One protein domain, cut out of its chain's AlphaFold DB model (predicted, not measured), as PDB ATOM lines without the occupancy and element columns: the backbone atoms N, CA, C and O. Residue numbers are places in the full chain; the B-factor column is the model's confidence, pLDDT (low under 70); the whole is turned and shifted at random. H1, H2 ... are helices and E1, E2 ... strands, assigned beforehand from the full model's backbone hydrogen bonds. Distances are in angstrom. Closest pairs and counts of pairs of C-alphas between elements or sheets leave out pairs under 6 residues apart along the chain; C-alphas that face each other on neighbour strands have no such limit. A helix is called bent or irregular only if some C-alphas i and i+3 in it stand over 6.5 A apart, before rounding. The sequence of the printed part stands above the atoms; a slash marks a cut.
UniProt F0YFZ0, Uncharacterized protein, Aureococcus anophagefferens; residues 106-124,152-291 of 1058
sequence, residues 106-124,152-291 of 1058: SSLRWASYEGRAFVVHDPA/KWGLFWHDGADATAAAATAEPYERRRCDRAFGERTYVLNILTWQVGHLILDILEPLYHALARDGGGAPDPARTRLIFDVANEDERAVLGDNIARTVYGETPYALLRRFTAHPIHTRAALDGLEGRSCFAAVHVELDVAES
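What this domain is: This is residues 106 to 124 and 152 to 291 of the 1058 residues of an uncharacterized protein of Aureococcus anophagefferens (UniProt F0YFZ0). A small parallel sheet of three strands, E6, E5 and E8, makes the middle of the domain, with a twisted sheet of five strands toward one end of the longest axis and the long helix H2, with H4 at its side, toward the other. E4 runs on into E5 and E7 runs on into E8 through turns near a right angle that join the two sheets; H3 sits by the last residues of E6, H5 lies on the opposite face of the small sheet from H2, and H1 is off to one side. The printed part has 159 residues, and its class is mixed, with five named helices and eight named strands in the order E1 E2 H1 E3 E4 E5 H2 E6 H3 H4 H5 E7 E8. The larger sheet has the order E3 E2 E1 E7 E4 and is mixed. The whole is compact, with a radius of gyration of the C-alphas of 15.2 A, and rounded, spanning 44 by 37 by 29 A.

How they stand to each other: E1, residues 111 to 114, and E2, residues 117 to 121, form a hairpin, with N 112 and O 119 2.8 A apart. H1, residues 155 to 158, is on neither sheet. E3, residues 167 to 169, is an edge strand parallel to E2, with N 169 and O 120 at 2.8 A. E4, residues 180 to 182, is the other edge strand of this sheet, and runs on into E5, residues 185 to 190, at 91 degrees. H2, residues 196 to 215, is on the smaller sheet at a height over the sheet of 10.2 A, over E5 and along the strands at 23 degrees on the local plane; the closest C-alphas, of Leu 189 and Ile 203, are 7.8 A apart. E6, residues 224 to 229, is parallel to E5, with N 227 and O 187 at 2.9 A; E5, H2 and E6 make a strand-helix-strand unit, two parallel neighbour strands with a helix between, with a right-handed crossover. H3, residues 233 to 247, only grazes this sheet with residues 235 to 243. H4, residues 252 to 258, touches residues 196 to 204 of H2 alone, at a shallow tilt of 11 degrees, the same way; the closest C-alphas, of Val 196 and Pro 252, are 6.6 A apart. H3 and H4 touch only at the corner, with the C-alphas of Val 247 and Ala 254 at 4.4 A. H5, residues 267 to 271, is on the smaller sheet at a height of 6.7 A, over none of its strands, on the opposite face from H2. E7, residues 277 to 279, is antiparallel to E1, with N 113 and O 277 at 2.7 A, and parallel to E4, with N 182 and O 278 at 2.8 A. E8, residues 282 to 284, is parallel to E5, with N 188 and O 283 at 2.8 A. Every O i to N i+4 pair is within hydrogen-bond range in H5, but 13 of 16 in H2, 9 of 11 in H3 and 0 of 3 in H4, where 4 of 4 O i to N i+3 pairs are; H1 is too short for an O i to N i+4 pair.

Where its parts are: E1 begins at C-alpha 111 (36.328, -1.326, 8.631). E5 is 16.5 A long and E6 17.0 A. H2 is 26.0 A long from C-alpha 196 (62.594, -0.037, 25.518), and H3 is 20.3 A. Both are irregular: C-alphas 202 and 205 are 7.0 A apart, and C-alphas 237 and 240 are 7.2 A apart. E8 ends at C-alpha 284 (44.831, -5.015, 14.504).

The domain as a whole: The two C-alphas farthest apart, of Ala 170 and Glu 250, are 45.4 A apart. Residues 125 to 151 are not printed, and C-alphas 124 and 152 are 29.8 A apart across this cut, which lies in the link from E2 to H1. Of the links that are printed whole, none is long. The mean pLDDT of the printed part is 78.1; 36 residues are under 70, among them residues 152 to 176.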
ATOM      1  N   SER A 106      45.588  -9.397   8.039       43.78
ATOM      2  CA  SER A 106      46.459  -8.973   6.937       43.78
ATOM      3  C   SER A 106      45.762  -8.002   5.975       43.78
ATOM      4  O   SER A 106      45.315  -8.360   4.886       43.78
ATOM      5  N   SER A 107      45.726  -6.731   6.386       52.16
ATOM      6  CA  SER A 107      45.086  -5.587   5.723       52.16
ATOM      7  C   SER A 107      43.561  -5.710   5.606       52.16
ATOM      8  O   SER A 107      43.014  -6.118   4.578       52.16
ATOM      9  N   LEU A 108      42.838  -5.282   6.649       61.12
ATOM     10  CA  LEU A 108      41.405  -5.025   6.507       61.12
ATOM     11  C   LEU A 108      41.219  -3.792   5.632       61.12
ATOM     12  O   LEU A 108      41.370  -2.667   6.100       61.12
ATOM     13  N   ARG A 109      40.897  -4.007   4.353       66.19
ATOM     14  CA  ARG A 109      40.715  -2.931   3.363       66.19
ATOM     15  C   ARG A 109      39.633  -1.923   3.742       66.19
ATOM     16  O   ARG A 109      39.716  -0.790   3.297       66.19
ATOM     17  N   TRP A 110      38.633  -2.338   4.516       71.75
ATOM     18  CA  TRP A 110      37.591  -1.464   5.040       71.75
ATOM     19  C   TRP A 110      37.110  -1.977   6.395       71.75
ATOM     20  O   TRP A 110      36.830  -3.167   6.560       71.75
ATOM     21  N   ALA A 111      36.976  -1.067   7.351       80.50
ATOM     22  CA  ALA A 111      36.328  -1.326   8.631       80.50
ATOM     23  C   ALA A 111      35.653  -0.049   9.151       80.50
ATOM     24  O   ALA A 111      35.955   1.056   8.695       80.50
ATOM     25  N   SER A 112      34.781  -0.187  10.143       79.50
ATOM     26  CA  SER A 112      34.285   0.922  10.954       79.50
ATOM     27  C   SER A 112      34.411   0.623  12.444       79.50
ATOM     28  O   SER A 112      34.612  -0.519  12.836       79.50
ATOM     29  N   TYR A 113      34.295   1.645  13.281       78.06
ATOM     30  CA  TYR A 113      34.248   1.549  14.732       78.06
ATOM     31  C   TYR A 113      32.929   2.125  15.236       78.06
ATOM     32  O   TYR A 113      32.522   3.217  14.824       78.06
ATOM     33  N   GLU A 114      32.253   1.360  16.089       79.38
ATOM     34  CA  GLU A 114      30.923   1.651  16.619       79.38
ATOM     35  C   GLU A 114      30.941   1.416  18.142       79.38
ATOM     36  O   GLU A 114      30.735   0.302  18.630       79.38
ATOM     37  N   GLY A 115      31.250   2.473  18.902       79.88
ATOM     38  CA  GLY A 115      31.308   2.464  20.370       79.88
ATOM     39  C   GLY A 115      32.508   1.699  20.936       79.88
ATOM     40  O   GLY A 115      33.493   2.315  21.316       79.88
ATOM     41  N   ARG A 116      32.408   0.364  20.994       70.62
ATOM     42  CA  ARG A 116      33.485  -0.555  21.422       70.62
ATOM     43  C   ARG A 116      33.833  -1.637  20.387       70.62
ATOM     44  O   ARG A 116      34.811  -2.361  20.566       70.62
ATOM     45  N   ALA A 117      33.049  -1.763  19.317       68.50
ATOM     46  CA  ALA A 117      33.202  -2.810  18.309       68.50
ATOM     47  C   ALA A 117      33.899  -2.279  17.048       68.50
ATOM     48  O   ALA A 117      33.472  -1.268  16.486       68.50
ATOM     49  N   PHE A 118      34.918  -2.995  16.560       70.81
ATOM     50  CA  PHE A 118      35.332  -2.870  15.161       70.81
ATOM     51  C   PHE A 118      34.405  -3.728  14.300       70.81
ATOM     52  O   PHE A 118      34.184  -4.902  14.574       70.81
ATOM     53  N   VAL A 119      33.872  -3.148  13.235       70.69
ATOM     54  CA  VAL A 119      33.018  -3.822  12.263       70.69
ATOM     55  C   VAL A 119      33.816  -3.950  10.977       70.69
ATOM     56  O   VAL A 119      34.198  -2.951  10.374       70.69
ATOM     57  N   VAL A 120      34.108  -5.179  10.568       65.56
ATOM     58  CA  VAL A 120      34.898  -5.471   9.369       65.56
ATOM     59  C   VAL A 120      33.962  -5.531   8.169       65.56
ATOM     60  O   VAL A 120      32.923  -6.189   8.239       65.56
ATOM     61  N   HIS A 121      34.313  -4.878   7.062       63.94
ATOM     62  CA  HIS A 121      33.521  -4.930   5.831       63.94
ATOM     63  C   HIS A 121      34.258  -5.762   4.789       63.94
ATOM     64  O   HIS A 121      35.424  -5.491   4.502       63.94
ATOM     65  N   ASP A 122      33.589  -6.756   4.205       58.72
ATOM     66  CA  ASP A 122      34.158  -7.522   3.097       58.72
ATOM     67  C   ASP A 122      33.885  -6.803   1.755       58.72
ATOM     68  O   ASP A 122      32.745  -6.812   1.280       58.72
ATOM     69  N   PRO A 123      34.891  -6.182   1.099       47.53
ATOM     70  CA  PRO A 123      34.703  -5.564  -0.214       47.53
ATOM     71  C   PRO A 123      34.534  -6.585  -1.349       47.53
ATOM     72  O   PRO A 123      34.246  -6.190  -2.478       47.53
ATOM     73  N   ALA A 124      34.768  -7.875  -1.099       47.88
ATOM     74  CA  ALA A 124      34.675  -8.929  -2.095       47.88
ATOM     75  C   ALA A 124      34.324 -10.269  -1.427       47.88
ATOM     76  O   ALA A 124      35.224 -11.048  -1.111       47.88
ATOM     77  N   LYS A 152      52.118 -15.662  19.463       35.75
ATOM     78  CA  LYS A 152      52.260 -15.718  20.939       35.75
ATOM     79  C   LYS A 152      51.638 -14.506  21.661       35.75
ATOM     80  O   LYS A 152      51.520 -14.534  22.884       35.75
ATOM     81  N   TRP A 153      51.256 -13.466  20.919       41.00
ATOM     82  CA  TRP A 153      50.726 -12.205  21.430       41.00
ATOM     83  C   TRP A 153      49.227 -12.010  21.164       41.00
ATOM     84  O   TRP A 153      48.604 -11.239  21.884       41.00
ATOM     85  N   GLY A 154      48.613 -12.759  20.242       38.75
ATOM     86  CA  GLY A 154      47.158 -12.737  20.025       38.75
ATOM     87  C   GLY A 154      46.373 -13.258  21.233       38.75
ATOM     88  O   GLY A 154      45.252 -12.829  21.492       38.75
ATOM     89  N   LEU A 155      47.018 -14.087  22.063       39.69
ATOM     90  CA  LEU A 155      46.535 -14.442  23.401       39.69
ATOM     91  C   LEU A 155      46.298 -13.214  24.296       39.69
ATOM     92  O   LEU A 155      45.378 -13.227  25.094       39.69
ATOM     93  N   PHE A 156      47.053 -12.122  24.140       39.19
ATOM     94  CA  PHE A 156      46.841 -10.888  24.911       39.19
ATOM     95  C   PHE A 156      45.560 -10.142  24.498       39.19
ATOM     96  O   PHE A 156      45.018  -9.380  25.294       39.19
ATOM     97  N   TRP A 157      45.062 -10.359  23.276       39.69
ATOM     98  CA  TRP A 157      43.716  -9.928  22.898       39.69
ATOM     99  C   TRP A 157      42.667 -10.939  23.376       39.69
ATOM    100  O   TRP A 157      41.672 -10.514  23.946       39.69
ATOM    101  N   HIS A 158      42.889 -12.251  23.234       41.22
ATOM    102  CA  HIS A 158      41.931 -13.266  23.706       41.22
ATOM    103  C   HIS A 158      41.702 -13.270  25.230       41.22
ATOM    104  O   HIS A 158      40.561 -13.413  25.655       41.22
ATOM    105  N   ASP A 159      42.745 -13.074  26.039       38.22
ATOM    106  CA  ASP A 159      42.662 -13.046  27.510       38.22
ATOM    107  C   ASP A 159      41.996 -11.752  28.041       38.22
ATOM    108  O   ASP A 159      41.665 -11.652  29.224       38.22
ATOM    109  N   GLY A 160      41.833 -10.729  27.195       38.41
ATOM    110  CA  GLY A 160      41.266  -9.436  27.566       38.41
ATOM    111  C   GLY A 160      39.764  -9.363  27.293       38.41
ATOM    112  O   GLY A 160      39.354  -9.237  26.143       38.41
ATOM    113  N   ALA A 161      38.940  -9.302  28.344       36.31
ATOM    114  CA  ALA A 161      37.470  -9.210  28.256       36.31
ATOM    115  C   ALA A 161      36.920  -7.970  27.504       36.31
ATOM    116  O   ALA A 161      35.714  -7.844  27.302       36.31
ATOM    117  N   ASP A 162      37.796  -7.053  27.092       41.12
ATOM    118  CA  ASP A 162      37.489  -5.861  26.301       41.12
ATOM    119  C   ASP A 162      37.980  -5.981  24.843       41.12
ATOM    120  O   ASP A 162      38.054  -4.972  24.140       41.12
ATOM    121  N   ALA A 163      38.365  -7.173  24.367       41.91
ATOM    122  CA  ALA A 163      38.730  -7.405  22.970       41.91
ATOM    123  C   ALA A 163      37.616  -6.907  22.042       41.91
ATOM    124  O   ALA A 163      36.459  -7.314  22.148       41.91
ATOM    125  N   THR A 164      37.950  -5.985  21.137       46.84
ATOM    126  CA  THR A 164      36.958  -5.305  20.296       46.84
ATOM    127  C   THR A 164      36.167  -6.319  19.478       46.84
ATOM    128  O   THR A 164      36.739  -6.953  18.590       46.84
ATOM    129  N   ALA A 165      34.865  -6.448  19.752       46.00
ATOM    130  CA  ALA A 165      33.988  -7.427  19.113       46.00
ATOM    131  C   ALA A 165      33.987  -7.247  17.583       46.00
ATOM    132  O   ALA A 165      33.322  -6.356  17.055       46.00
ATOM    133  N   ALA A 166      34.781  -8.069  16.892       47.38
ATOM    134  CA  ALA A 166      35.147  -7.892  15.490       47.38
ATOM    135  C   ALA A 166      34.040  -8.398  14.549       47.38
ATOM    136  O   ALA A 166      34.133  -9.477  13.961       47.38
ATOM    137  N   ALA A 167      32.959  -7.630  14.424       49.88
ATOM    138  CA  ALA A 167      31.784  -8.022  13.653       49.88
ATOM    139  C   ALA A 167      32.070  -7.996  12.141       49.88
ATOM    140  O   ALA A 167      32.093  -6.933  11.518       49.88
ATOM    141  N   ALA A 168      32.267  -9.162  11.523       49.75
ATOM    142  CA  ALA A 168      32.358  -9.278  10.070       49.75
ATOM    143  C   ALA A 168      30.988  -9.028   9.412       49.75
ATOM    144  O   ALA A 168      29.978  -9.614   9.801       49.75
ATOM    145  N   THR A 169      30.949  -8.161   8.398       52.75
ATOM    146  CA  THR A 169      29.718  -7.739   7.715       52.75
ATOM    147  C   THR A 169      29.848  -7.838   6.198       52.75
ATOM    148  O   THR A 169      30.831  -7.400   5.602       52.75
ATOM    149  N   ALA A 170      28.808  -8.387   5.566       52.47
ATOM    150  CA  ALA A 170      28.687  -8.518   4.111       52.47
ATOM    151  C   ALA A 170      28.043  -7.282   3.440       52.47
ATOM    152  O   ALA A 170      27.607  -7.348   2.289       52.47
ATOM    153  N   GLU A 171      27.929  -6.162   4.159       57.94
ATOM    154  CA  GLU A 171      27.402  -4.911   3.612       57.94
ATOM    155  C   GLU A 171      28.471  -4.194   2.770       57.94
ATOM    156  O   GLU A 171      29.576  -3.966   3.267       57.94
ATOM    157  N   PRO A 172      28.159  -3.758   1.533       61.50
ATOM    158  CA  PRO A 172      29.066  -2.917   0.761       61.50
ATOM    159  C   PRO A 172      29.369  -1.612   1.505       61.50
ATOM    160  O   PRO A 172      28.446  -0.874   1.854       61.50
ATOM    161  N   TYR A 173      30.657  -1.305   1.688       63.50
ATOM    162  CA  TYR A 173      31.138  -0.113   2.400       63.50
ATOM    163  C   TYR A 173      30.464   1.188   1.926       63.50
ATOM    164  O   TYR A 173      30.022   1.991   2.741       63.50
ATOM    165  N   GLU A 174      30.279   1.338   0.611       64.88
ATOM    166  CA  GLU A 174      29.615   2.477  -0.047       64.88
ATOM    167  C   GLU A 174      28.184   2.762   0.449       64.88
ATOM    168  O   GLU A 174      27.673   3.863   0.256       64.88
ATOM    169  N   ARG A 175      27.511   1.789   1.081       58.72
ATOM    170  CA  ARG A 175      26.158   1.958   1.640       58.72
ATOM    171  C   ARG A 175      26.155   2.451   3.086       58.72
ATOM    172  O   ARG A 175      25.090   2.801   3.599       58.72
ATOM    173  N   ARG A 176      27.306   2.471   3.764       64.81
ATOM    174  CA  ARG A 176      27.400   2.904   5.158       64.81
ATOM    175  C   ARG A 176      27.523   4.420   5.233       64.81
ATOM    176  O   ARG A 176      28.461   5.018   4.719       64.81
ATOM    177  N   ARG A 177      26.587   5.044   5.953       78.44
ATOM    178  CA  ARG A 177      26.791   6.399   6.475       78.44
ATOM    179  C   ARG A 177      27.907   6.321   7.514       78.44
ATOM    180  O   ARG A 177      27.750   5.636   8.526       78.44
ATOM    181  N   CYS A 178      29.022   6.959   7.193       81.81
ATOM    182  CA  CYS A 178      30.179   7.144   8.052       81.81
ATOM    183  C   CYS A 178      30.113   8.566   8.610       81.81
ATOM    184  O   CYS A 178      30.128   9.521   7.835       81.81
ATOM    185  N   ASP A 179      30.035   8.712   9.931       87.75
ATOM    186  CA  ASP A 179      30.013  10.023  10.589       87.75
ATOM    187  C   ASP A 179      31.420  10.652  10.618       87.75
ATOM    188  O   ASP A 179      31.566  11.872  10.631       87.75
ATOM    189  N   ARG A 180      32.467   9.811  10.569       85.88
ATOM    190  CA  ARG A 180      33.863  10.180  10.262       85.88
ATOM    191  C   ARG A 180      34.475   9.141   9.326       85.88
ATOM    192  O   ARG A 180      34.060   7.983   9.351       85.88
ATOM    193  N   ALA A 181      35.475   9.523   8.536       86.62
ATOM    194  CA  ALA A 181      36.211   8.606   7.667       86.62
ATOM    195  C   ALA A 181      37.716   8.920   7.674       86.62
ATOM    196  O   ALA A 181      38.113  10.057   7.430       86.62
ATOM    197  N   PHE A 182      38.535   7.899   7.920       86.75
ATOM    198  CA  PHE A 182      39.995   7.943   7.897       86.75
ATOM    199  C   PHE A 182      40.502   7.289   6.602       86.75
ATOM    200  O   PHE A 182      40.165   6.138   6.311       86.75
ATOM    201  N   GLY A 183      41.276   8.027   5.803       86.19
ATOM    202  CA  GLY A 183      41.810   7.580   4.503       86.19
ATOM    203  C   GLY A 183      43.202   6.939   4.585       86.19
ATOM    204  O   GLY A 183      43.708   6.378   3.613       86.19
ATOM    205  N   GLU A 184      43.837   7.057   5.744       91.00
ATOM    206  CA  GLU A 184      45.136   6.514   6.107       91.00
ATOM    207  C   GLU A 184      45.053   5.065   6.623       91.00
ATOM    208  O   GLU A 184      43.993   4.586   7.024       91.00
ATOM    209  N   ARG A 185      46.191   4.354   6.628       90.75
ATOM    210  CA  ARG A 185      46.293   3.036   7.270       90.75
ATOM    211  C   ARG A 185      46.341   3.218   8.781       90.75
ATOM    212  O   ARG A 185      47.284   3.822   9.289       90.75
ATOM    213  N   THR A 186      45.365   2.672   9.492       91.31
ATOM    214  CA  THR A 186      45.311   2.726  10.955       91.31
ATOM    215  C   THR A 186      45.801   1.412  11.548       91.31
ATOM    216  O   THR A 186      45.260   0.351  11.242       91.31
ATOM    217  N   TYR A 187      46.807   1.485  12.416       91.50
ATOM    218  CA  TYR A 187      47.315   0.346  13.177       91.50
ATOM    219  C   TYR A 187      46.848   0.476  14.632       91.50
ATOM    220  O   TYR A 187      47.139   1.480  15.289       91.50
ATOM    221  N   VAL A 188      46.113  -0.527  15.113       89.12
ATOM    222  CA  VAL A 188      45.624  -0.643  16.492       89.12
ATOM    223  C   VAL A 188      46.488  -1.672  17.210       89.12
ATOM    224  O   VAL A 188      46.534  -2.846  16.835       89.12
ATOM    225  N   LEU A 189      47.234  -1.194  18.199       88.75
ATOM    226  CA  LEU A 189      48.421  -1.842  18.742       88.75
ATOM    227  C   LEU A 189      48.313  -1.949  20.262       88.75
ATOM    228  O   LEU A 189      47.869  -1.005  20.908       88.75
ATOM    229  N   ASN A 190      48.802  -3.042  20.845       81.62
ATOM    230  CA  ASN A 190      48.845  -3.176  22.299       81.62
ATOM    231  C   ASN A 190      50.275  -3.004  22.812       81.62
ATOM    232  O   ASN A 190      51.216  -3.551  22.236       81.62
ATOM    233  N   ILE A 191      50.438  -2.234  23.890       81.00
ATOM    234  CA  ILE A 191      51.727  -2.068  24.572       81.00
ATOM    235  C   ILE A 191      51.730  -2.965  25.811       81.00
ATOM    236  O   ILE A 191      50.917  -2.782  26.709       81.00
ATOM    237  N   LEU A 192      52.655  -3.926  25.870       70.44
ATOM    238  CA  LEU A 192      52.783  -4.842  27.012       70.44
ATOM    239  C   LEU A 192      53.361  -4.157  28.255       70.44
ATOM    240  O   LEU A 192      52.933  -4.428  29.368       70.44
ATOM    241  N   THR A 193      54.385  -3.318  28.064       76.44
ATOM    242  CA  THR A 193      55.053  -2.542  29.118       76.44
ATOM    243  C   THR A 193      55.723  -1.303  28.519       76.44
ATOM    244  O   THR A 193      56.093  -1.284  27.341       76.44
ATOM    245  N   TRP A 194      55.992  -0.291  29.347       80.31
ATOM    246  CA  TRP A 194      56.780   0.891  28.966       80.31
ATOM    247  C   TRP A 194      58.309   0.648  28.973       80.31
ATOM    248  O   TRP A 194      59.093   1.510  29.372       80.31
ATOM    249  N   GLN A 195      58.751  -0.537  28.524       83.00
ATOM    250  CA  GLN A 195      60.165  -0.904  28.390       83.00
ATOM    251  C   GLN A 195      60.694  -0.803  26.947       83.00
ATOM    252  O   GLN A 195      60.077  -1.270  25.990       83.00
ATOM    253  N   VAL A 196      61.921  -0.288  26.810       84.50
ATOM    254  CA  VAL A 196      62.594  -0.037  25.518       84.50
ATOM    255  C   VAL A 196      62.779  -1.305  24.675       84.50
ATOM    256  O   VAL A 196      62.694  -1.235  23.449       84.50
ATOM    257  N   GLY A 197      62.997  -2.463  25.309       83.50
ATOM    258  CA  GLY A 197      63.069  -3.743  24.601       83.50
ATOM    259  C   GLY A 197      61.761  -4.102  23.907       83.50
ATOM    260  O   GLY A 197      61.753  -4.271  22.692       83.50
ATOM    261  N   HIS A 198      60.657  -4.112  24.656       84.06
ATOM    262  CA  HIS A 198      59.310  -4.364  24.135       84.06
ATOM    263  C   HIS A 198      58.898  -3.348  23.057       84.06
ATOM    264  O   HIS A 198      58.342  -3.725  22.030       84.06
ATOM    265  N   LEU A 199      59.264  -2.069  23.212       88.25
ATOM    266  CA  LEU A 199      59.088  -1.070  22.152       88.25
ATOM    267  C   LEU A 199      59.774  -1.490  20.840       88.25
ATOM    268  O   LEU A 199      59.143  -1.455  19.787       88.25
ATOM    269  N   ILE A 200      61.056  -1.862  20.875       86.38
ATOM    270  CA  ILE A 200      61.811  -2.209  19.660       86.38
ATOM    271  C   ILE A 200      61.313  -3.532  19.055       86.38
ATOM    272  O   ILE A 200      61.115  -3.593  17.841       86.38
ATOM    273  N   LEU A 201      61.110  -4.545  19.902       81.88
ATOM    274  CA  LEU A 201      60.751  -5.920  19.544       81.88
ATOM    275  C   LEU A 201      59.319  -6.074  19.038       81.88
ATOM    276  O   LEU A 201      59.102  -6.626  17.963       81.88
ATOM    277  N   ASP A 202      58.349  -5.609  19.821       80.12
ATOM    278  CA  ASP A 202      56.939  -5.951  19.619       80.12
ATOM    279  C   ASP A 202      56.219  -4.890  18.775       80.12
ATOM    280  O   ASP A 202      55.163  -5.157  18.201       80.12
ATOM    281  N   ILE A 203      56.799  -3.684  18.678       90.38
ATOM    282  CA  ILE A 203      56.189  -2.530  18.006       90.38
ATOM    283  C   ILE A 203      57.041  -2.039  16.831       90.38
ATOM    284  O   ILE A 203      56.593  -2.128  15.693       90.38
ATOM    285  N   LEU A 204      58.247  -1.499  17.055       94.62
ATOM    286  CA  LEU A 204      58.959  -0.739  16.012       94.62
ATOM    287  C   LEU A 204      59.401  -1.599  14.815       94.62
ATOM    288  O   LEU A 204      59.216  -1.169  13.676       94.62
ATOM    289  N   GLU A 205      59.984  -2.779  15.049       93.44
ATOM    290  CA  GLU A 205      60.410  -3.683  13.966       93.44
ATOM    291  C   GLU A 205      59.204  -4.291  13.212       93.44
ATOM    292  O   GLU A 205      59.138  -4.132  11.987       93.44
ATOM    293  N   PRO A 206      58.195  -4.891  13.881       91.75
ATOM    294  CA  PRO A 206      57.014  -5.429  13.205       91.75
ATOM    295  C   PRO A 206      56.205  -4.363  12.449       91.75
ATOM    296  O   PRO A 206      55.769  -4.604  11.322       91.75
ATOM    297  N   LEU A 207      56.056  -3.155  13.009       93.62
ATOM    298  CA  LEU A 207      55.373  -2.031  12.353       93.62
ATOM    299  C   LEU A 207      56.132  -1.553  11.112       93.62
ATOM    300  O   LEU A 207      55.506  -1.220  10.105       93.62
ATOM    301  N   TYR A 208      57.468  -1.548  11.149       95.31
ATOM    302  CA  TYR A 208      58.288  -1.225   9.981       95.31
ATOM    303  C   TYR A 208      58.087  -2.250   8.861       95.31
ATOM    304  O   TYR A 208      57.845  -1.862   7.716       95.31
ATOM    305  N   HIS A 209      58.140  -3.547   9.183       90.88
ATOM    306  CA  HIS A 209      57.958  -4.608   8.192       90.88
ATOM    307  C   HIS A 209      56.537  -4.637   7.622       90.88
ATOM    308  O   HIS A 209      56.393  -4.706   6.400       90.88
ATOM    309  N   ALA A 210      55.502  -4.463   8.451       89.69
ATOM    310  CA  ALA A 210      54.123  -4.313   7.988       89.69
ATOM    311  C   ALA A 210      53.974  -3.119   7.026       89.69
ATOM    312  O   ALA A 210      53.612  -3.300   5.866       89.69
ATOM    313  N   LEU A 211      54.357  -1.908   7.446       90.81
ATOM    314  CA  LEU A 211      54.210  -0.699   6.625       90.81
ATOM    315  C   LEU A 211      54.987  -0.743   5.308       90.81
ATOM    316  O   LEU A 211      54.512  -0.172   4.318       90.81
ATOM    317  N   ALA A 212      56.152  -1.397   5.296       89.69
ATOM    318  CA  ALA A 212      56.964  -1.585   4.100       89.69
ATOM    319  C   ALA A 212      56.341  -2.602   3.130       89.69
ATOM    320  O   ALA A 212      56.253  -2.331   1.930       89.69
ATOM    321  N   ARG A 213      55.844  -3.728   3.659       87.38
ATOM    322  CA  ARG A 213      55.119  -4.779   2.924       87.38
ATOM    323  C   ARG A 213      53.819  -4.247   2.313       87.38
ATOM    324  O   ARG A 213      53.571  -4.450   1.128       87.38
ATOM    325  N   ASP A 214      53.057  -3.482   3.089       80.25
ATOM    326  CA  ASP A 214      51.785  -2.868   2.688       80.25
ATOM    327  C   ASP A 214      51.971  -1.628   1.784       80.25
ATOM    328  O   ASP A 214      51.052  -1.224   1.072       80.25
ATOM    329  N   GLY A 215      53.139  -0.974   1.852       78.94
ATOM    330  CA  GLY A 215      53.427   0.297   1.174       78.94
ATOM    331  C   GLY A 215      54.292   0.195  -0.085       78.94
ATOM    332  O   GLY A 215      54.327   1.145  -0.864       78.94
ATOM    333  N   GLY A 216      54.995  -0.925  -0.289       78.25
ATOM    334  CA  GLY A 216      55.926  -1.110  -1.409       78.25
ATOM    335  C   GLY A 216      57.205  -0.264  -1.314       78.25
ATOM    336  O   GLY A 216      57.791   0.076  -2.342       78.25
ATOM    337  N   GLY A 217      57.630   0.116  -0.105       83.75
ATOM    338  CA  GLY A 217      58.744   1.045   0.110       83.75
ATOM    339  C   GLY A 217      59.037   1.301   1.589       83.75
ATOM    340  O   GLY A 217      58.763   0.457   2.433       83.75
ATOM    341  N   ALA A 218      59.597   2.466   1.918       83.38
ATOM    342  CA  ALA A 218      59.736   2.895   3.313       83.38
ATOM    343  C   ALA A 218      58.368   3.304   3.913       83.38
ATOM    344  O   ALA A 218      57.478   3.703   3.155       83.38
ATOM    345  N   PRO A 219      58.191   3.263   5.249       91.44
ATOM    346  CA  PRO A 219      56.988   3.779   5.898       91.44
ATOM    347  C   PRO A 219      56.693   5.240   5.530       91.44
ATOM    348  O   PRO A 219      57.583   6.091   5.558       91.44
ATOM    349  N   ASP A 220      55.428   5.523   5.218       92.19
ATOM    350  CA  ASP A 220      54.910   6.864   4.936       92.19
ATOM    351  C   ASP A 220      54.144   7.379   6.170       92.19
ATOM    352  O   ASP A 220      53.046   6.873   6.444       92.19
ATOM    353  N   PRO A 221      54.672   8.373   6.911       92.75
ATOM    354  CA  PRO A 221      54.031   8.873   8.123       92.75
ATOM    355  C   PRO A 221      52.713   9.606   7.847       92.75
ATOM    356  O   PRO A 221      51.836   9.623   8.705       92.75
ATOM    357  N   ALA A 222      52.537  10.205   6.664       93.31
ATOM    358  CA  ALA A 222      51.308  10.923   6.328       93.31
ATOM    359  C   ALA A 222      50.133   9.967   6.062       93.31
ATOM    360  O   ALA A 222      48.974  10.340   6.233       93.31
ATOM    361  N   ARG A 223      50.428   8.718   5.677       92.69
ATOM    362  CA  ARG A 223      49.444   7.675   5.337       92.69
ATOM    363  C   ARG A 223      49.314   6.582   6.401       92.69
ATOM    364  O   ARG A 223      48.878   5.473   6.077       92.69
ATOM    365  N   THR A 224      49.687   6.892   7.641       93.94
ATOM    366  CA  THR A 224      49.742   5.941   8.757       93.94
ATOM    367  C   THR A 224      49.294   6.612  10.057       93.94
ATOM    368  O   THR A 224      49.916   7.589  10.459       93.94
ATOM    369  N   ARG A 225      48.270   6.080  10.732       94.31
ATOM    370  CA  ARG A 225      47.830   6.481  12.083       94.31
ATOM    371  C   ARG A 225      48.080   5.337  13.064       94.31
ATOM    372  O   ARG A 225      47.855   4.178  12.721       94.31
ATOM    373  N   LEU A 226      48.525   5.657  14.280       94.94
ATOM    374  CA  LEU A 226      48.750   4.679  15.353       94.94
ATOM    375  C   LEU A 226      47.781   4.914  16.515       94.94
ATOM    376  O   LEU A 226      47.570   6.057  16.930       94.94
ATOM    377  N   ILE A 227      47.221   3.827  17.041       92.50
ATOM    378  CA  ILE A 227      46.281   3.824  18.166       92.50
ATOM    379  C   ILE A 227      46.722   2.738  19.152       92.50
ATOM    380  O   ILE A 227      46.965   1.609  18.730       92.50
ATOM    381  N   PHE A 228      46.834   3.070  20.442       91.88
ATOM    382  CA  PHE A 228      47.315   2.146  21.477       91.88
ATOM    383  C   PHE A 228      46.249   1.737  22.504       91.88
ATOM    384  O   PHE A 228      45.478   2.580  22.966       91.88
ATOM    385  N   ASP A 229      46.269   0.470  22.920       87.94
ATOM    386  CA  ASP A 229      45.569  -0.059  24.102       87.94
ATOM    387  C   ASP A 229      46.534  -0.870  25.002       87.94
ATOM    388  O   ASP A 229      47.696  -1.106  24.652       87.94
ATOM    389  N   VAL A 230      46.058  -1.268  26.183       82.94
ATOM    390  CA  VAL A 230      46.770  -2.062  27.206       82.94
ATOM    391  C   VAL A 230      45.795  -3.041  27.880       82.94
ATOM    392  O   VAL A 230      44.584  -2.911  27.712       82.94
ATOM    393  N   ALA A 231      46.298  -4.038  28.620       65.94
ATOM    394  CA  ALA A 231      45.460  -5.131  29.141       65.94
ATOM    395  C   ALA A 231      44.529  -4.741  30.299       65.94
ATOM    396  O   ALA A 231      43.418  -5.259  30.378       65.94
ATOM    397  N   ASN A 232      44.989  -3.896  31.223       73.12
ATOM    398  CA  ASN A 232      44.272  -3.572  32.459       73.12
ATOM    399  C   ASN A 232      43.773  -2.119  32.461       73.12
ATOM    400  O   ASN A 232      44.329  -1.244  31.792       73.12
ATOM    401  N   GLU A 233      42.703  -1.863  33.216       73.56
ATOM    402  CA  GLU A 233      42.055  -0.549  33.245       73.56
ATOM    403  C   GLU A 233      42.916   0.529  33.926       73.56
ATOM    404  O   GLU A 233      42.861   1.687  33.510       73.56
ATOM    405  N   ASP A 234      43.768   0.158  34.888       76.62
ATOM    406  CA  ASP A 234      44.665   1.082  35.594       76.62
ATOM    407  C   ASP A 234      45.719   1.685  34.654       76.62
ATOM    408  O   ASP A 234      45.845   2.909  34.543       76.62
ATOM    409  N   GLU A 235      46.438   0.847  33.899       76.88
ATOM    410  CA  GLU A 235      47.360   1.306  32.858       76.88
ATOM    411  C   GLU A 235      46.617   2.059  31.752       76.88
ATOM    412  O   GLU A 235      47.155   3.037  31.230       76.88
ATOM    413  N   ARG A 236      45.383   1.654  31.406       81.81
ATOM    414  CA  ARG A 236      44.566   2.330  30.385       81.81
ATOM    415  C   ARG A 236      44.183   3.745  30.824       81.81
ATOM    416  O   ARG A 236      44.234   4.661  30.000       81.81
ATOM    417  N   ALA A 237      43.872   3.946  32.105       81.88
ATOM    418  CA  ALA A 237      43.567   5.254  32.680       81.88
ATOM    419  C   ALA A 237      44.763   6.220  32.591       81.88
ATOM    420  O   ALA A 237      44.582   7.388  32.249       81.88
ATOM    421  N   VAL A 238      45.994   5.733  32.810       85.75
ATOM    422  CA  VAL A 238      47.225   6.540  32.667       85.75
ATOM    423  C   VAL A 238      47.846   6.503  31.262       85.75
ATOM    424  O   VAL A 238      48.851   7.174  31.014       85.75
ATOM    425  N   LEU A 239      47.274   5.753  30.310       86.31
ATOM    426  CA  LEU A 239      47.878   5.522  28.993       86.31
ATOM    427  C   LEU A 239      48.037   6.815  28.183       86.31
ATOM    428  O   LEU A 239      49.065   7.008  27.532       86.31
ATOM    429  N   GLY A 240      47.051   7.714  28.257       86.94
ATOM    430  CA  GLY A 240      47.100   9.021  27.593       86.94
ATOM    431  C   GLY A 240      48.257   9.886  28.100       86.94
ATOM    432  O   GLY A 240      49.049  10.384  27.299       86.94
ATOM    433  N   ASP A 241      48.416   9.983  29.421       86.31
ATOM    434  CA  ASP A 241      49.502  10.732  30.064       86.31
ATOM    435  C   ASP A 241      50.872  10.086  29.819       86.31
ATOM    436  O   ASP A 241      51.872  10.783  29.632       86.31
ATOM    437  N   ASN A 242      50.936   8.753  29.774       87.69
ATOM    438  CA  ASN A 242      52.152   8.024  29.426       87.69
ATOM    439  C   ASN A 242      52.563   8.290  27.971       87.69
ATOM    440  O   ASN A 242      53.725   8.626  27.734       87.69
ATOM    441  N   ILE A 243      51.632   8.243  27.010       89.31
ATOM    442  CA  ILE A 243      51.879   8.628  25.610       89.31
ATOM    443  C   ILE A 243      52.329  10.094  25.528       89.31
ATOM    444  O   ILE A 243      53.372  10.377  24.935       89.31
ATOM    445  N   ALA A 244      51.609  11.021  26.168       87.81
ATOM    446  CA  ALA A 244      51.949  12.444  26.188       87.81
ATOM    447  C   ALA A 244      53.379  12.687  26.711       87.81
ATOM    448  O   ALA A 244      54.169  13.383  26.070       87.81
ATOM    449  N   ARG A 245      53.741  12.056  27.835       89.62
ATOM    450  CA  ARG A 245      55.046  12.205  28.498       89.62
ATOM    451  C   ARG A 245      56.201  11.551  27.732       89.62
ATOM    452  O   ARG A 245      57.291  12.115  27.691       89.62
ATOM    453  N   THR A 246      55.991  10.377  27.136       88.88
ATOM    454  CA  THR A 246      57.083   9.552  26.580       88.88
ATOM    455  C   THR A 246      57.246   9.679  25.064       88.88
ATOM    456  O   THR A 246      58.375   9.832  24.595       88.88
ATOM    457  N   VAL A 247      56.152   9.654  24.293       90.81
ATOM    458  CA  VAL A 247      56.177   9.727  22.820       90.81
ATOM    459  C   VAL A 247      56.529  11.136  22.362       90.81
ATOM    460  O   VAL A 247      57.250  11.308  21.380       90.81
ATOM    461  N   TYR A 248      56.032  12.159  23.060       89.62
ATOM    462  CA  TYR A 248      56.278  13.549  22.677       89.62
ATOM    463  C   TYR A 248      57.471  14.182  23.409       89.62
ATOM    464  O   TYR A 248      58.069  15.112  22.859       89.62
ATOM    465  N   GLY A 249      57.866  13.632  24.563       90.75
ATOM    466  CA  GLY A 249      59.113  13.949  25.267       90.75
ATOM    467  C   GLY A 249      60.370  13.331  24.632       90.75
ATOM    468  O   GLY A 249      60.341  12.779  23.531       90.75
ATOM    469  N   GLU A 250      61.496  13.426  25.341       89.94
ATOM    470  CA  GLU A 250      62.827  12.996  24.875       89.94
ATOM    471  C   GLU A 250      63.179  11.576  25.355       89.94
ATOM    472  O   GLU A 250      64.235  11.336  25.938       89.94
ATOM    473  N   THR A 251      62.273  10.622  25.116       92.12
ATOM    474  CA  THR A 251      62.437   9.199  25.479       92.12
ATOM    475  C   THR A 251      62.533   8.312  24.226       92.12
ATOM    476  O   THR A 251      62.167   8.768  23.141       92.12
ATOM    477  N   PRO A 252      62.933   7.027  24.332       91.25
ATOM    478  CA  PRO A 252      62.934   6.091  23.199       91.25
ATOM    479  C   PRO A 252      61.597   5.986  22.444       91.25
ATOM    480  O   PRO A 252      61.584   5.785  21.229       91.25
ATOM    481  N   TYR A 253      60.466   6.208  23.122       93.19
ATOM    482  CA  TYR A 253      59.130   6.204  22.512       93.19
ATOM    483  C   TYR A 253      58.913   7.341  21.500       93.19
ATOM    484  O   TYR A 253      58.030   7.243  20.646       93.19
ATOM    485  N   ALA A 254      59.776   8.364  21.490       94.12
ATOM    486  CA  ALA A 254      59.830   9.387  20.447       94.12
ATOM    487  C   ALA A 254      60.000   8.822  19.028       94.12
ATOM    488  O   ALA A 254      59.608   9.486  18.066       94.12
ATOM    489  N   LEU A 255      60.552   7.611  18.886       95.12
ATOM    490  CA  LEU A 255      60.704   6.923  17.602       95.12
ATOM    491  C   LEU A 255      59.367   6.614  16.923       95.12
ATOM    492  O   LEU A 255      59.322   6.589  15.697       95.12
ATOM    493  N   LEU A 256      58.276   6.450  17.678       95.38
ATOM    494  CA  LEU A 256      56.944   6.197  17.117       95.38
ATOM    495  C   LEU A 256      56.460   7.361  16.233       95.38
ATOM    496  O   LEU A 256      55.776   7.141  15.235       95.38
ATOM    497  N   ARG A 257      56.932   8.590  16.495       94.88
ATOM    498  CA  ARG A 257      56.699   9.775  15.646       94.88
ATOM    499  C   ARG A 257      57.383   9.705  14.269       94.88
ATOM    500  O   ARG A 257      57.161  10.574  13.436       94.88
ATOM    501  N   ARG A 258      58.220   8.690  14.003       95.31
ATOM    502  CA  ARG A 258      58.726   8.383  12.648       95.31
ATOM    503  C   ARG A 258      57.724   7.600  11.808       95.31
ATOM    504  O   ARG A 258      57.860   7.588  10.594       95.31
ATOM    505  N   PHE A 259      56.757   6.938  12.437       96.00
ATOM    506  CA  PHE A 259      55.802   6.053  11.772       96.00
ATOM    507  C   PHE A 259      54.478   6.746  11.442       96.00
ATOM    508  O   PHE A 259      53.773   6.282  10.558       96.00
ATOM    509  N   THR A 260      54.156   7.858  12.108       95.69
ATOM    510  CA  THR A 260      52.916   8.627  11.925       95.69
ATOM    511  C   THR A 260      53.185  10.128  12.004       95.69
ATOM    512  O   THR A 260      53.917  10.589  12.878       95.69
ATOM    513  N   ALA A 261      52.579  10.889  11.091       93.69
ATOM    514  CA  ALA A 261      52.465  12.347  11.161       93.69
ATOM    515  C   ALA A 261      51.185  12.794  11.894       93.69
ATOM    516  O   ALA A 261      51.083  13.949  12.307       93.69
ATOM    517  N   HIS A 262      50.224  11.880  12.059       92.81
ATOM    518  CA  HIS A 262      49.015  12.073  12.858       92.81
ATOM    519  C   HIS A 262      49.327  11.887  14.352       92.81
ATOM    520  O   HIS A 262      50.274  11.160  14.687       92.81
ATOM    521  N   PRO A 263      48.542  12.488  15.264       92.88
ATOM    522  CA  PRO A 263      48.655  12.207  16.688       92.88
ATOM    523  C   PRO A 263      48.485  10.711  16.971       92.88
ATOM    524  O   PRO A 263      47.606  10.050  16.416       92.88
ATOM    525  N   ILE A 264      49.325  10.186  17.859       93.25
ATOM    526  CA  ILE A 264      49.114   8.874  18.468       93.25
ATOM    527  C   ILE A 264      48.001   9.003  19.502       93.25
ATOM    528  O   ILE A 264      48.121   9.798  20.437       93.25
ATOM    529  N   HIS A 265      46.951   8.206  19.327       90.19
ATOM    530  CA  HIS A 265      45.761   8.189  20.177       90.19
ATOM    531  C   HIS A 265      45.732   6.939  21.068       90.19
ATOM    532  O   HIS A 265      46.362   5.929  20.758       90.19
ATOM    533  N   THR A 266      44.974   6.979  22.163       90.81
ATOM    534  CA  THR A 266      44.562   5.755  22.869       90.81
ATOM    535  C   THR A 266      43.321   5.167  22.205       90.81
ATOM    536  O   THR A 266      42.552   5.893  21.574       90.81
ATOM    537  N   ARG A 267      43.063   3.870  22.391       87.00
ATOM    538  CA  ARG A 267      41.781   3.261  22.015       87.00
ATOM    539  C   ARG A 267      40.608   3.996  22.662       87.00
ATOM    540  O   ARG A 267      39.696   4.371  21.947       87.00
ATOM    541  N   ALA A 268      40.691   4.315  23.956       84.44
ATOM    542  CA  ALA A 268      39.654   5.066  24.670       84.44
ATOM    543  C   ALA A 268      39.358   6.463  24.070       84.44
ATOM    544  O   ALA A 268      38.308   7.045  24.338       84.44
ATOM    545  N   ALA A 269      40.251   7.015  23.237       85.12
ATOM    546  CA  ALA A 269      39.953   8.211  22.457       85.12
ATOM    547  C   ALA A 269      39.014   7.919  21.265       85.12
ATOM    548  O   ALA A 269      38.272   8.816  20.877       85.12
ATOM    549  N   LEU A 270      39.008   6.703  20.698       83.31
ATOM    550  CA  LEU A 270      37.988   6.243  19.742       83.31
ATOM    551  C   LEU A 270      36.631   6.020  20.420       83.31
ATOM    552  O   LEU A 270      35.624   6.438  19.857       83.31
ATOM    553  N   ASP A 271      36.588   5.421  21.618       80.56
ATOM    554  CA  ASP A 271      35.348   5.240  22.397       80.56
ATOM    555  C   ASP A 271      34.614   6.582  22.635       80.56
ATOM    556  O   ASP A 271      33.387   6.634  22.719       80.56
ATOM    557  N   GLY A 272      35.364   7.689  22.711       81.56
ATOM    558  CA  GLY A 272      34.843   9.053  22.841       81.56
ATOM    559  C   GLY A 272      34.323   9.705  21.548       81.56
ATOM    560  O   GLY A 272      33.866  10.851  21.601       81.56
ATOM    561  N   LEU A 273      34.395   9.028  20.394       81.94
ATOM    562  CA  LEU A 273      33.910   9.535  19.107       81.94
ATOM    563  C   LEU A 273      32.416   9.235  18.916       81.94
ATOM    564  O   LEU A 273      32.010   8.104  18.675       81.94
ATOM    565  N   GLU A 274      31.584  10.277  18.945       84.38
ATOM    566  CA  GLU A 274      30.145  10.158  18.666       84.38
ATOM    567  C   GLU A 274      29.902   9.794  17.190       84.38
ATOM    568  O   GLU A 274      30.273  10.571  16.306       84.38
ATOM    569  N   GLY A 275      29.278   8.641  16.928       85.88
ATOM    570  CA  GLY A 275      28.934   8.153  15.582       85.88
ATOM    571  C   GLY A 275      29.896   7.102  15.008       85.88
ATOM    572  O   GLY A 275      30.956   6.819  15.567       85.88
ATOM    573  N   ARG A 276      29.526   6.510  13.867       83.62
ATOM    574  CA  ARG A 276      30.316   5.485  13.167       83.62
ATOM    575  C   ARG A 276      31.561   6.111  12.544       83.62
ATOM    576  O   ARG A 276      31.463   6.895  11.599       83.62
ATOM    577  N   SER A 277      32.736   5.701  13.010       87.94
ATOM    578  CA  SER A 277      34.016   6.121  12.430       87.94
ATOM    579  C   SER A 277      34.526   5.057  11.458       87.94
ATOM    580  O   SER A 277      34.735   3.922  11.860       87.94
ATOM    581  N   CYS A 278      34.700   5.385  10.183       87.06
ATOM    582  CA  CYS A 278      35.116   4.459   9.125       87.06
ATOM    583  C   CYS A 278      36.608   4.588   8.782       87.06
ATOM    584  O   CYS A 278      37.196   5.651   8.959       87.06
ATOM    585  N   PHE A 279      37.211   3.524   8.254       87.12
ATOM    586  CA  PHE A 279      38.649   3.418   7.996       87.12
ATOM    587  C   PHE A 279      38.928   2.737   6.648       87.12
ATOM    588  O   PHE A 279      38.407   1.651   6.382       87.12
ATOM    589  N   ALA A 280      39.794   3.345   5.831       82.62
ATOM    590  CA  ALA A 280      40.219   2.845   4.517       82.62
ATOM    591  C   ALA A 280      41.366   1.817   4.554       82.62
ATOM    592  O   ALA A 280      41.753   1.277   3.517       82.62
ATOM    593  N   ALA A 281      41.930   1.565   5.737       84.19
ATOM    594  CA  ALA A 281      42.652   0.342   6.069       84.19
ATOM    595  C   ALA A 281      42.801   0.231   7.594       84.19
ATOM    596  O   ALA A 281      43.202   1.202   8.239       84.19
ATOM    597  N   VAL A 282      42.528  -0.946   8.165       84.62
ATOM    598  CA  VAL A 282      42.818  -1.249   9.579       84.62
ATOM    599  C   VAL A 282      43.702  -2.484   9.693       84.62
ATOM    600  O   VAL A 282      43.515  -3.486   9.001       84.62
ATOM    601  N   HIS A 283      44.660  -2.400  10.604       84.06
ATOM    602  CA  HIS A 283      45.505  -3.495  11.044       84.06
ATOM    603  C   HIS A 283      45.355  -3.579  12.564       84.06
ATOM    604  O   HIS A 283      45.612  -2.599  13.260       84.06
ATOM    605  N   VAL A 284      44.887  -4.719  13.066       81.56
ATOM    606  CA  VAL A 284      44.831  -5.015  14.504       81.56
ATOM    607  C   VAL A 284      45.943  -6.017  14.791       81.56
ATOM    608  O   VAL A 284      46.068  -6.996  14.049       81.56
ATOM    609  N   GLU A 285      46.741  -5.747  15.828       81.81
ATOM    610  CA  GLU A 285      48.057  -6.364  16.073       81.81
ATOM    611  C   GLU A 285      49.113  -6.075  14.986       81.81
ATOM    612  O   GLU A 285      48.872  -5.415  13.970       81.81
ATOM    613  N   LEU A 286      50.325  -6.581  15.231       81.19
ATOM    614  CA  LEU A 286      51.423  -6.632  14.277       81.19
ATOM    615  C   LEU A 286      51.880  -8.071  14.069       81.19
ATOM    616  O   LEU A 286      51.904  -8.892  14.985       81.19
ATOM    617  N   ASP A 287      52.299  -8.349  12.843       79.81
ATOM    618  CA  ASP A 287      52.934  -9.604  12.477       79.81
ATOM    619  C   ASP A 287      54.389  -9.620  12.967       79.81
ATOM    620  O   ASP A 287      55.294  -9.089  12.322       79.81
ATOM    621  N   VAL A 288      54.605 -10.224  14.137       80.44
ATOM    622  CA  VAL A 288      55.939 -10.377  14.735       80.44
ATOM    623  C   VAL A 288      56.753 -11.528  14.132       80.44
ATOM    624  O   VAL A 288      57.894 -11.720  14.550       80.44
ATOM    625  N   ALA A 289      56.225 -12.317  13.185       76.88
ATOM    626  CA  ALA A 289      56.926 -13.504  12.681       76.88
ATOM    627  C   ALA A 289      58.208 -13.150  11.904       76.88
ATOM    628  O   ALA A 289      59.176 -13.906  11.921       76.88
ATOM    629  N   GLU A 290      58.249 -11.971  11.273       79.25
ATOM    630  CA  GLU A 290      59.459 -11.438  10.631       79.25
ATOM    631  C   GLU A 290      60.430 -10.737  11.613       79.25
ATOM    632  O   GLU A 290      61.510 -10.333  11.182       79.25
ATOM    633  N   SER A 291      60.088 -10.607  12.906       83.94
ATOM    634  CA  SER A 291      60.959  -9.979  13.916       83.94
ATOM    635  C   SER A 291      62.227 -10.792  14.180       83.94
ATOM    636  O   SER A 291      62.235 -12.027  14.103       83.94
TER     637      SER A 291